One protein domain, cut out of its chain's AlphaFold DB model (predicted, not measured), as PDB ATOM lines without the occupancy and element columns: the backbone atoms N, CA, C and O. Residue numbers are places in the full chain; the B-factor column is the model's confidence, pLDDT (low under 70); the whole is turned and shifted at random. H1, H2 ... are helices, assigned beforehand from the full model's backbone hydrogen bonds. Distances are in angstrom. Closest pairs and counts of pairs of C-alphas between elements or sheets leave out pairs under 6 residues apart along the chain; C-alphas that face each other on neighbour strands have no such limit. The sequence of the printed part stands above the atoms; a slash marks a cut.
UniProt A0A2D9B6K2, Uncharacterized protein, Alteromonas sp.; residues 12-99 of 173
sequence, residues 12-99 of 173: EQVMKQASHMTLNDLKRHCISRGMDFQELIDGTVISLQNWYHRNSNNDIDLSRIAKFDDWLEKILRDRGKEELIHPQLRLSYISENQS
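What this domain is: This is residues 12 to 99 of the 173 residues of an uncharacterized protein of Alteromonas sp. (UniProt A0A2D9B6K2). What is the shape? The longest helix, H5, reaches away from a small crossed cluster, where H2 in the middle touches H3, H4 and H5, and H1 packs on H4. Beyond H5, residues 79 to 99, with no named element, fold back, and residues 94 to 99 stick out. What is it built of? The printed part has 88 residues with five named helices, H1 to H5 in order, and no named strand: all helix. It is compact, with a radius of gyration of the C-alphas of 13.5 A, and spans 43 by 29 by 22 A.

Where its parts are: Where is the longest helix? H5, residues 63 to 78, runs 23.0 A to C-alpha 78 at (96.956, 203.270, 191.997). Where are the others? H4 is residues 45 to 54, 14.4 A long, and H3 is residues 37 to 42. H2 is residues 23 to 31, 12.2 A long, and H1, residues 12 to 18, begins at C-alpha 12 (134.124, 198.153, 210.848).

How they stand to each other: What does H5 touch? H5 touches the hub, H2, with residues 64 to 68 alone, only just about perpendicular at 70.4 degrees; the closest C-alphas, of Ile 31 and Arg 64, are 6.2 A apart. What else touches? H2 and H4 touch, closest at the C-alphas of Cys 30 and Tyr 52, 5.7 A. H2 and H3 form a helical hairpin, closest at the C-alphas of Lys 27 and Leu 40, 6.7 A. H1 touches H4 at a steep tilt of 47 degrees, closest at the C-alphas of Ala 18 and Gln 49, 6.2 A. How are the backbones? In H1, H2, H3, H4 and H5 every O i to N i+4 pair is within hydrogen-bond range.

The domain as a whole: How large is it? The two C-alphas farthest apart, of Glu 12 and Gly 80, are 43.7 A apart. Is it continuous? The printed part has no cut, and no link is long. Where is confidence low? Residues 94 to 99 have pLDDT under 70.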
ATOM      1  N   GLU A  12     133.271 197.837 211.994       76.06
ATOM      2  CA  GLU A  12     134.124 198.153 210.848       76.06
ATOM      3  C   GLU A  12     133.901 197.201 209.672       76.06
ATOM      4  O   GLU A  12     133.943 197.624 208.519       76.06
ATOM      5  N   GLN A  13     133.635 195.919 209.940       78.25
ATOM      6  CA  GLN A  13     133.394 194.924 208.894       78.25
ATOM      7  C   GLN A  13     132.047 195.164 208.209       78.25
ATOM      8  O   GLN A  13     131.986 195.138 206.982       78.25
ATOM      9  N   VAL A  14     130.994 195.460 208.978       79.94
ATOM     10  CA  VAL A  14     129.658 195.746 208.432       79.94
ATOM     11  C   VAL A  14     129.667 197.048 207.632       79.94
ATOM     12  O   VAL A  14     129.167 197.072 206.510       79.94
ATOM     13  N   MET A  15     130.304 198.106 208.145       78.75
ATOM     14  CA  MET A  15     130.428 199.384 207.432       78.75
ATOM     15  C   MET A  15     131.310 199.273 206.180       78.75
ATOM     16  O   MET A  15     130.984 199.857 205.148       78.75
ATOM     17  N   LYS A  16     132.388 198.476 206.222       81.50
ATOM     18  CA  LYS A  16     133.220 198.170 205.045       81.50
ATOM     19  C   LYS A  16     132.479 197.332 204.001       81.50
ATOM     20  O   LYS A  16     132.727 197.491 202.813       81.50
ATOM     21  N   GLN A  17     131.571 196.450 204.416       80.81
ATOM     22  CA  GLN A  17     130.706 195.729 203.483       80.81
ATOM     23  C   GLN A  17     129.691 196.694 202.844       80.81
ATOM     24  O   GLN A  17     129.557 196.741 201.624       80.81
ATOM     25  N   ALA A  18     129.037 197.518 203.667       81.06
ATOM     26  CA  ALA A  18     127.995 198.457 203.262       81.06
ATOM     27  C   ALA A  18     128.495 199.621 202.384       81.06
ATOM     28  O   ALA A  18     127.707 200.204 201.640       81.06
ATOM     29  N   SER A  19     129.790 199.954 202.430       79.06
ATOM     30  CA  SER A  19     130.414 200.954 201.548       79.06
ATOM     31  C   SER A  19     130.768 200.426 200.151       79.06
ATOM     32  O   SER A  19     131.054 201.221 199.255       79.06
ATOM     33  N   HIS A  20     130.732 199.106 199.944       82.06
ATOM     34  CA  HIS A  20     130.929 198.461 198.641       82.06
ATOM     35  C   HIS A  20     129.616 198.020 197.965       82.06
ATOM     36  O   HIS A  20     129.641 197.620 196.802       82.06
ATOM     37  N   MET A  21     128.482 198.102 198.666       84.38
ATOM     38  CA  MET A  21     127.149 197.762 198.156       84.38
ATOM     39  C   MET A  21     126.562 198.873 197.276       84.38
ATOM     40  O   MET A  21     126.787 200.058 197.525       84.38
ATOM     41  N   THR A  22     125.745 198.509 196.281       88.81
ATOM     42  CA  THR A  22     124.899 199.492 195.585       88.81
ATOM     43  C   THR A  22     123.683 199.872 196.439       88.81
ATOM     44  O   THR A  22     123.347 199.193 197.412       88.81
ATOM     45  N   LEU A  23     122.971 200.938 196.056       89.50
ATOM     46  CA  LEU A  23     121.715 201.322 196.711       89.50
ATOM     47  C   LEU A  23     120.675 200.186 196.683       89.50
ATOM     48  O   LEU A  23     119.982 199.978 197.676       89.50
ATOM     49  N   ASN A  24     120.597 199.417 195.593       90.06
ATOM     50  CA  ASN A  24     119.652 198.304 195.486       90.06
ATOM     51  C   ASN A  24     120.051 197.130 196.392       90.06
ATOM     52  O   ASN A  24     119.175 196.503 196.986       90.06
ATOM     53  N   ASP A  25     121.349 196.869 196.570       89.75
ATOM     54  CA  ASP A  25     121.835 195.823 197.482       89.75
ATOM     55  C   ASP A  25     121.597 196.203 198.950       89.75
ATOM     56  O   ASP A  25     121.123 195.381 199.735       89.75
ATOM     57  N   LEU A  26     121.826 197.475 199.306       91.88
ATOM     58  CA  LEU A  26     121.449 198.023 200.614       91.88
ATOM     59  C   LEU A  26     119.939 197.881 200.850       91.88
ATOM     60  O   LEU A  26     119.534 197.358 201.888       91.88
ATOM     61  N   LYS A  27     119.101 198.271 199.878       93.25
ATOM     62  CA  LYS A  27     117.641 198.146 199.994       93.25
ATOM     63  C   LYS A  27     117.196 196.688 200.167       93.25
ATOM     64  O   LYS A  27     116.446 196.397 201.097       93.25
ATOM     65  N   ARG A  28     117.722 195.754 199.365       92.31
ATOM     66  CA  ARG A  28     117.495 194.302 199.524       92.31
ATOM     67  C   ARG A  28     117.831 193.827 200.936       92.31
ATOM     68  O   ARG A  28     117.015 193.159 201.565       92.31
ATOM     69  N   HIS A  29     119.004 194.203 201.448       91.50
ATOM     70  CA  HIS A  29     119.460 193.800 202.776       91.50
ATOM     71  C   HIS A  29     118.677 194.421 203.938       91.50
ATOM     72  O   HIS A  29     118.602 193.781 204.992       91.50
ATOM     73  N   CYS A  30     118.109 195.618 203.761       93.88
ATOM     74  CA  CYS A  30     117.212 196.249 204.728       93.88
ATOM     75  C   CYS A  30     115.822 195.594 204.722       93.88
ATOM     76  O   CYS A  30     115.365 195.148 205.778       93.88
ATOM     77  N   ILE A  31     115.181 195.444 203.549       95.19
ATOM     78  CA  ILE A  31     113.870 194.776 203.415       95.19
ATOM     79  C   ILE A  31     113.919 193.382 204.037       95.19
ATOM     80  O   ILE A  31     113.079 193.048 204.876       95.19
ATOM     81  N   SER A  32     114.917 192.577 203.653       94.00
ATOM     82  CA  SER A  32     115.021 191.184 204.090       94.00
ATOM     83  C   SER A  32     115.231 191.044 205.598       94.00
ATOM     84  O   SER A  32     114.947 189.995 206.157       94.00
ATOM     85  N   ARG A  33     115.725 192.090 206.274       93.06
ATOM     86  CA  ARG A  33     115.941 192.136 207.732       93.06
ATOM     87  C   ARG A  33     114.797 192.792 208.509       93.06
ATOM     88  O   ARG A  33     114.926 193.005 209.716       93.06
ATOM     89  N   GLY A  34     113.695 193.123 207.836       93.81
ATOM     90  CA  GLY A  34     112.491 193.648 208.476       93.81
ATOM     91  C   GLY A  34     112.283 195.159 208.391       93.81
ATOM     92  O   GLY A  34     111.428 195.647 209.119       93.81
ATOM     93  N   MET A  35     113.008 195.901 207.540       94.62
ATOM     94  CA  MET A  35     112.686 197.319 207.298       94.62
ATOM     95  C   MET A  35     111.266 197.454 206.728       94.62
ATOM     96  O   MET A  35     110.804 196.570 205.991       94.62
ATOM     97  N   ASP A  36     110.590 198.545 207.087       95.50
ATOM     98  CA  ASP A  36     109.310 198.926 206.500       95.50
ATOM     99  C   ASP A  36     109.460 199.383 205.036       95.50
ATOM    100  O   ASP A  36     110.505 199.878 204.613       95.50
ATOM    101  N   PHE A  37     108.413 199.194 204.235       95.56
ATOM    102  CA  PHE A  37     108.459 199.484 202.804       95.56
ATOM    103  C   PHE A  37     108.463 200.989 202.497       95.56
ATOM    104  O   PHE A  37     109.126 201.403 201.543       95.56
ATOM    105  N   GLN A  38     107.801 201.814 203.316       94.25
ATOM    106  CA  GLN A  38     107.807 203.268 203.157       94.25
ATOM    107  C   GLN A  38     109.136 203.864 203.648       94.25
ATOM    108  O   GLN A  38     109.774 204.612 202.905       94.25
ATOM    109  N   GLU A  39     109.628 203.437 204.823       94.38
ATOM    110  CA  GLU A  39     110.953 203.831 205.354       94.38
ATOM    111  C   GLU A  39     112.082 203.570 204.333       94.38
ATOM    112  O   GLU A  39     113.016 204.362 204.187       94.38
ATOM    113  N   LEU A  40     111.979 202.478 203.572       94.25
ATOM    114  CA  LEU A  40     112.932 202.114 202.527       94.25
ATOM    115  C   LEU A  40     112.872 203.010 201.277       94.25
ATOM    116  O   LEU A  40     113.896 203.212 200.612       94.25
ATOM    117  N   ILE A  41     111.691 203.506 200.895       92.56
ATOM    118  CA  ILE A  41     111.559 204.442 199.769       92.56
ATOM    119  C   ILE A  41     112.193 205.779 200.143       92.56
ATOM    120  O   ILE A  41     113.047 206.259 199.395       92.56
ATOM    121  N   ASP A  42     111.842 206.300 201.317       93.00
ATOM    122  CA  ASP A  42     112.284 207.609 201.811       93.00
ATOM    123  C   ASP A  42     113.753 207.592 202.296       93.00
ATOM    124  O   ASP A  42     114.401 208.630 202.452       93.00
ATOM    125  N   GLY A  43     114.316 206.397 202.503       91.81
ATOM    126  CA  GLY A  43     115.684 206.172 202.954       91.81
ATOM    127  C   GLY A  43     116.775 206.596 201.957       91.81
ATOM    128  O   GLY A  43     116.905 206.061 200.853       91.81
ATOM    129  N   THR A  44     117.656 207.489 202.411       91.50
ATOM    130  CA  THR A  44     118.933 207.821 201.754       91.50
ATOM    131  C   THR A  44     119.979 206.714 201.934       91.50
ATOM    132  O   THR A  44     119.894 205.912 202.861       91.50
ATOM    133  N   VAL A  45     121.047 206.713 201.122       90.12
ATOM    134  CA  VAL A  45     122.180 205.768 201.269       90.12
ATOM    135  C   VAL A  45     122.711 205.728 202.710       90.12
ATOM    136  O   VAL A  45     122.925 204.649 203.253       90.12
ATOM    137  N   ILE A  46     122.868 206.891 203.352       90.94
ATOM    138  CA  ILE A  46     123.432 207.007 204.706       90.94
ATOM    139  C   ILE A  46     122.461 206.457 205.761       90.94
ATOM    140  O   ILE A  46     122.881 205.731 206.664       90.94
ATOM    141  N   SER A  47     121.161 206.761 205.663       91.94
ATOM    142  CA  SER A  47     120.173 206.230 206.614       91.94
ATOM    143  C   SER A  47     119.988 204.718 206.454       91.94
ATOM    144  O   SER A  47     119.963 204.010 207.460       91.94
ATOM    145  N   LEU A  48     119.984 204.207 205.218       92.81
ATOM    146  CA  LEU A  48     119.954 202.770 204.929       92.81
ATOM    147  C   LEU A  48     121.204 202.048 205.457       92.81
ATOM    148  O   LEU A  48     121.067 200.998 206.074       92.81
ATOM    149  N   GLN A  49     122.408 202.611 205.295       91.62
ATOM    150  CA  GLN A  49     123.642 202.051 205.873       91.62
ATOM    151  C   GLN A  49     123.592 202.010 207.409       91.62
ATOM    152  O   GLN A  49     123.921 200.986 208.012       91.62
ATOM    153  N   ASN A  50     123.134 203.091 208.048       90.94
ATOM    154  CA  ASN A  50     123.000 203.164 209.504       90.94
ATOM    155  C   ASN A  50     121.969 202.162 210.050       90.94
ATOM    156  O   ASN A  50     122.219 201.524 211.077       90.94
ATOM    157  N   TRP A  51     120.830 202.001 209.371       92.81
ATOM    158  CA  TRP A  51     119.818 201.003 209.720       92.81
ATOM    159  C   TRP A  51     120.353 199.585 209.502       92.81
ATOM    160  O   TRP A  51     120.306 198.765 210.418       92.81
ATOM    161  N   TYR A  52     120.953 199.312 208.335       91.50
ATOM    162  CA  TYR A  52     121.566 198.022 208.009       91.50
ATOM    163  C   TYR A  52     122.589 197.602 209.064       91.50
ATOM    164  O   TYR A  52     122.579 196.453 209.497       91.50
ATOM    165  N   HIS A  53     123.423 198.532 209.533       87.50
ATOM    166  CA  HIS A  53     124.356 198.275 210.622       87.50
ATOM    167  C   HIS A  53     123.635 197.854 211.918       87.50
ATOM    168  O   HIS A  53     123.907 196.770 212.445       87.50
ATOM    169  N   ARG A  54     122.689 198.675 212.404       88.50
ATOM    170  CA  ARG A  54     121.941 198.441 213.658       88.50
ATOM    171  C   ARG A  54     121.176 197.116 213.646       88.50
ATOM    172  O   ARG A  54     121.151 196.410 214.653       88.50
ATOM    173  N   ASN A  55     120.614 196.764 212.495       89.88
ATOM    174  CA  ASN A  55     119.743 195.607 212.312       89.88
ATOM    175  C   ASN A  55     120.462 194.428 211.632       89.88
ATOM    176  O   ASN A  55     119.824 193.436 211.292       89.88
ATOM    177  N   SER A  56     121.788 194.495 211.454       84.50
ATOM    178  CA  SER A  56     122.592 193.500 210.715       84.50
ATOM    179  C   SER A  56     122.435 192.062 211.226       84.50
ATOM    180  O   SER A  56     122.563 191.120 210.440       84.50
ATOM    181  N   ASN A  57     122.116 191.921 212.517       85.12
ATOM    182  CA  ASN A  57     121.907 190.668 213.245       85.12
ATOM    183  C   ASN A  57     120.483 190.092 213.155       85.12
ATOM    184  O   ASN A  57     120.245 189.023 213.720       85.12
ATOM    185  N   ASN A  58     119.538 190.784 212.513       88.19
ATOM    186  CA  ASN A  58     118.193 190.256 212.292       88.19
ATOM    187  C   ASN A  58     118.242 189.058 211.330       88.19
ATOM    188  O   ASN A  58     119.068 189.020 210.411       88.19
ATOM    189  N   ASP A  59     117.334 188.101 211.531       88.06
ATOM    190  CA  ASP A  59     117.154 186.978 210.609       88.06
ATOM    191  C   ASP A  59     116.740 187.502 209.209       88.06
ATOM    192  O   ASP A  59     116.100 188.548 209.078       88.06
ATOM    193  N   ILE A  60     117.163 186.800 208.151       91.06
ATOM    194  CA  ILE A  60     117.005 187.224 206.751       91.06
ATOM    195  C   ILE A  60     115.808 186.496 206.127       91.06
ATOM    196  O   ILE A  60     115.889 185.303 205.846       91.06
ATOM    197  N   ASP A  61     114.723 187.222 205.858       90.44
ATOM    198  CA  ASP A  61     113.549 186.749 205.117       90.44
ATOM    199  C   ASP A  61     113.554 187.306 203.683       90.44
ATOM    200  O   ASP A  61     113.213 188.464 203.431       90.44
ATOM    201  N   LEU A  62     113.931 186.460 202.722       88.06
ATOM    202  CA  LEU A  62     113.949 186.810 201.299       88.06
ATOM    203  C   LEU A  62     112.540 187.008 200.710       88.06
ATOM    204  O   LEU A  62     112.399 187.740 199.730       88.06
ATOM    205  N   SER A  63     111.485 186.440 201.316       91.88
ATOM    206  CA  SER A  63     110.105 186.589 200.821       91.88
ATOM    207  C   SER A  63     109.613 188.038 200.886       91.88
ATOM    208  O   SER A  63     108.744 188.440 200.114       91.88
ATOM    209  N   ARG A  64     110.195 188.852 201.780       92.25
ATOM    210  CA  ARG A  64     109.884 190.283 201.911       92.25
ATOM    211  C   ARG A  64     110.256 191.091 200.671       92.25
ATOM    212  O   ARG A  64     109.626 192.114 200.437       92.25
ATOM    213  N   ILE A  65     111.238 190.646 199.883       92.75
ATOM    214  CA  ILE A  65     111.666 191.354 198.666       92.75
ATOM    215  C   ILE A  65     110.577 191.262 197.588       92.75
ATOM    216  O   ILE A  65     110.208 192.284 197.025       92.75
ATOM    217  N   ALA A  66     109.995 190.077 197.371       91.56
ATOM    218  CA  ALA A  66     108.865 189.917 196.450       91.56
ATOM    219  C   ALA A  66     107.635 190.720 196.917       91.56
ATOM    220  O   ALA A  66     107.078 191.495 196.150       91.56
ATOM    221  N   LYS A  67     107.296 190.639 198.214       94.75
ATOM    222  CA  LYS A  67     106.198 191.417 198.820       94.75
ATOM    223  C   LYS A  67     106.378 192.936 198.671       94.75
ATOM    224  O   LYS A  67     105.387 193.651 198.573       94.75
ATOM    225  N   PHE A  68     107.620 193.428 198.681       95.38
ATOM    226  CA  PHE A  68     107.928 194.835 198.418       95.38
ATOM    227  C   PHE A  68     107.664 195.208 196.954       95.38
ATOM    228  O   PHE A  68     107.078 196.257 196.705       95.38
ATOM    229  N   ASP A  69     108.060 194.359 196.000       94.31
ATOM    230  CA  ASP A  69     107.813 194.608 194.576       94.31
ATOM    231  C   ASP A  69     106.305 194.621 194.268       94.31
ATOM    232  O   ASP A  69     105.828 195.561 193.637       94.31
ATOM    233  N   ASP A  70     105.537 193.653 194.786       94.69
ATOM    234  CA  ASP A  70     104.075 193.595 194.619       94.69
ATOM    235  C   ASP A  70     103.380 194.849 195.196       94.69
ATOM    236  O   ASP A  70     102.463 195.419 194.596       94.69
ATOM    237  N   TRP A  71     103.840 195.312 196.364       95.38
ATOM    238  CA  TRP A  71     103.352 196.531 197.015       95.38
ATOM    239  C   TRP A  71     103.702 197.798 196.219       95.38
ATOM    240  O   TRP A  71     102.853 198.676 196.053       95.38
ATOM    241  N   LEU A  72     104.926 197.880 195.689       94.38
ATOM    242  CA  LEU A  72     105.377 199.002 194.870       94.38
ATOM    243  C   LEU A  72     104.600 199.074 193.550       94.38
ATOM    244  O   LEU A  72     104.157 200.156 193.169       94.38
ATOM    245  N   GLU A  73     104.382 197.941 192.879       94.62
ATOM    246  CA  GLU A  73     103.574 197.891 191.659       94.62
ATOM    247  C   GLU A  73     102.133 198.316 191.912       94.62
ATOM    248  O   GLU A  73     101.603 199.112 191.139       94.62
ATOM    249  N   LYS A  74     101.519 197.880 193.021       95.25
ATOM    250  CA  LYS A  74     100.187 198.358 193.404       95.25
ATOM    251  C   LYS A  74     100.156 199.885 193.540       95.25
ATOM    252  O   LYS A  74      99.309 200.525 192.928       95.25
ATOM    253  N   ILE A  75     101.109 200.481 194.260       94.62
ATOM    254  CA  ILE A  75     101.192 201.945 194.425       94.62
ATOM    255  C   ILE A  75     101.410 202.670 193.089       94.62
ATOM    256  O   ILE A  75     100.900 203.776 192.904       94.62
ATOM    257  N   LEU A  76     102.169 202.086 192.158       94.06
ATOM    258  CA  LEU A  76     102.368 202.663 190.827       94.06
ATOM    259  C   LEU A  76     101.081 202.612 189.991       94.06
ATOM    260  O   LEU A  76     100.726 203.632 189.400       94.06
ATOM    261  N   ARG A  77     100.337 201.496 190.013       94.62
ATOM    262  CA  ARG A  77      99.022 201.373 189.352       94.62
ATOM    263  C   ARG A  77      97.984 202.322 189.945       94.62
ATOM    264  O   ARG A  77      97.361 203.070 189.200       94.62
ATOM    265  N   ASP A  78      97.875 202.375 191.274       95.75
ATOM    266  CA  ASP A  78      96.956 203.270 191.997       95.75
ATOM    267  C   ASP A  78      97.236 204.762 191.690       95.75
ATOM    268  O   ASP A  78      96.352 205.610 191.810       95.75
ATOM    269  N   ARG A  79      98.465 205.098 191.268       95.12
ATOM    270  CA  ARG A  79      98.889 206.446 190.835       95.12
ATOM    271  C   ARG A  79      98.839 206.663 189.316       95.12
ATOM    272  O   ARG A  79      99.273 207.720 188.861       95.12
ATOM    273  N   GLY A  80      98.364 205.686 188.542       93.88
ATOM    274  CA  GLY A  80      98.308 205.738 187.078       93.88
ATOM    275  C   GLY A  80      99.675 205.730 186.382       93.88
ATOM    276  O   GLY A  80      99.769 206.207 185.256       93.88
ATOM    277  N   LYS A  81     100.728 205.231 187.045       93.75
ATOM    278  CA  LYS A  81     102.121 205.218 186.557       93.75
ATOM    279  C   LYS A  81     102.576 203.834 186.097       93.75
ATOM    280  O   LYS A  81     103.591 203.305 186.562       93.75
ATOM    281  N   GLU A  82     101.787 203.207 185.230       90.94
ATOM    282  CA  GLU A  82     102.072 201.851 184.749       90.94
ATOM    283  C   GLU A  82     103.331 201.783 183.867       90.94
ATOM    284  O   GLU A  82     103.992 200.750 183.824       90.94
ATOM    285  N   GLU A  83     103.742 202.897 183.251       91.00
ATOM    286  CA  GLU A  83     104.973 203.017 182.460       91.00
ATOM    287  C   GLU A  83     106.259 202.778 183.269       91.00
ATOM    288  O   GLU A  83     107.309 202.479 182.699       91.00
ATOM    289  N   LEU A  84     106.185 202.895 184.600       89.12
ATOM    290  CA  LEU A  84     107.300 202.638 185.516       89.12
ATOM    291  C   LEU A  84     107.348 201.180 186.005       89.12
ATOM    292  O   LEU A  84     108.286 200.803 186.710       89.12
ATOM    293  N   ILE A  85     106.365 200.352 185.643       90.75
ATOM    294  CA  ILE A  85     106.291 198.942 186.035       90.75
ATOM    295  C   ILE A  85     107.067 198.106 185.014       90.75
ATOM    296  O   ILE A  85     106.538 197.673 183.992       90.75
ATOM    297  N   HIS A  86     108.350 197.874 185.293       89.88
ATOM    298  CA  HIS A  86     109.225 197.088 184.424       89.88
ATOM    299  C   HIS A  86     109.990 196.010 185.212       89.88
ATOM    300  O   HIS A  86     110.591 196.337 186.240       89.88
ATOM    301  N   PRO A  87     110.069 194.745 184.736       88.81
ATOM    302  CA  PRO A  87     110.705 193.653 185.478       88.81
ATOM    303  C   PRO A  87     112.145 193.932 185.925       88.81
ATOM    304  O   PRO A  87     112.533 193.514 187.008       88.81
ATOM    305  N   GLN A  88     112.929 194.686 185.143       87.50
ATOM    306  CA  GLN A  88     114.316 195.030 185.497       87.50
ATOM    307  C   GLN A  88     114.445 196.027 186.665       87.50
ATOM    308  O   GLN A  88     115.544 196.185 187.199       87.50
ATOM    309  N   LEU A  89     113.364 196.718 187.042       88.25
ATOM    310  CA  LEU A  89     113.340 197.677 188.155       88.25
ATOM    311  C   LEU A  89     112.943 197.026 189.490       88.25
ATOM    312  O   LEU A  89     113.166 197.625 190.542       88.25
ATOM    313  N   ARG A  90     112.400 195.799 189.460       90.88
ATOM    314  CA  ARG A  90     112.046 195.018 190.655       90.88
ATOM    315  C   ARG A  90     113.286 194.702 191.495       90.88
ATOM    316  O   ARG A  90     114.316 194.279 190.967       90.88
ATOM    317  N   LEU A  91     113.193 194.810 192.819       89.38
ATOM    318  CA  LEU A  91     114.280 194.411 193.715       89.38
ATOM    319  C   LEU A  91     114.475 192.892 193.754       89.38
ATOM    320  O   LEU A  91     115.590 192.448 194.021       89.38
ATOM    321  N   SER A  92     113.471 192.086 193.417       87.00
ATOM    322  CA  SER A  92     113.625 190.642 193.180       87.00
ATOM    323  C   SER A  92     114.431 190.302 191.919       87.00
ATOM    324  O   SER A  92     114.978 189.202 191.837       87.00
ATOM    325  N   TYR A  93     114.580 191.225 190.958       86.00
ATOM    326  CA  TYR A  93     115.284 190.957 189.702       86.00
ATOM    327  C   TYR A  93     116.805 190.891 189.899       86.00
ATOM    328  O   TYR A  93     117.532 191.890 189.896       86.00
ATOM    329  N   ILE A  94     117.313 189.677 190.090       68.12
ATOM    330  CA  ILE A  94     118.742 189.384 190.021       68.12
ATOM    331  C   ILE A  94     119.075 189.164 188.546       68.12
ATOM    332  O   ILE A  94     118.811 188.098 188.000       68.12
ATOM    333  N   SER A  95     119.655 190.168 187.883       55.62
ATOM    334  CA  SER A  95     120.210 189.958 186.543       55.62
ATOM    335  C   SER A  95     121.273 188.859 186.609       55.62
ATOM    336  O   SER A  95     122.182 188.977 187.429       55.62
ATOM    337  N   GLU A  96     121.252 187.874 185.712       50.00
ATOM    338  CA  GLU A  96     122.266 186.796 185.646       50.00
ATOM    339  C   GLU A  96     123.704 187.340 185.529       50.00
ATOM    340  O   GLU A  96     124.658 186.740 186.000       50.00
ATOM    341  N   ASN A  97     123.837 188.570 185.028       47.53
ATOM    342  CA  ASN A  97     125.035 189.406 185.036       47.53
ATOM    343  C   ASN A  97     125.541 189.855 186.440       47.53
ATOM    344  O   ASN A  97     126.414 190.723 186.511       47.53
ATOM    345  N   GLN A  98     124.975 189.359 187.541       46.69
ATOM    346  CA  GLN A  98     125.432 189.559 188.931       46.69
ATOM    347  C   GLN A  98     125.951 188.259 189.572       46.69
ATOM    348  O   GLN A  98     126.321 188.270 190.743       46.69
ATOM    349  N   SER A  99     126.029 187.153 188.824       42.28
ATOM    350  CA  SER A  99     126.977 186.097 189.182       42.28
ATOM    351  C   SER A  99     128.406 186.660 189.137       42.28
ATOM    352  O   SER A  99     128.718 187.559 188.345       42.28
TER     353      SER A  99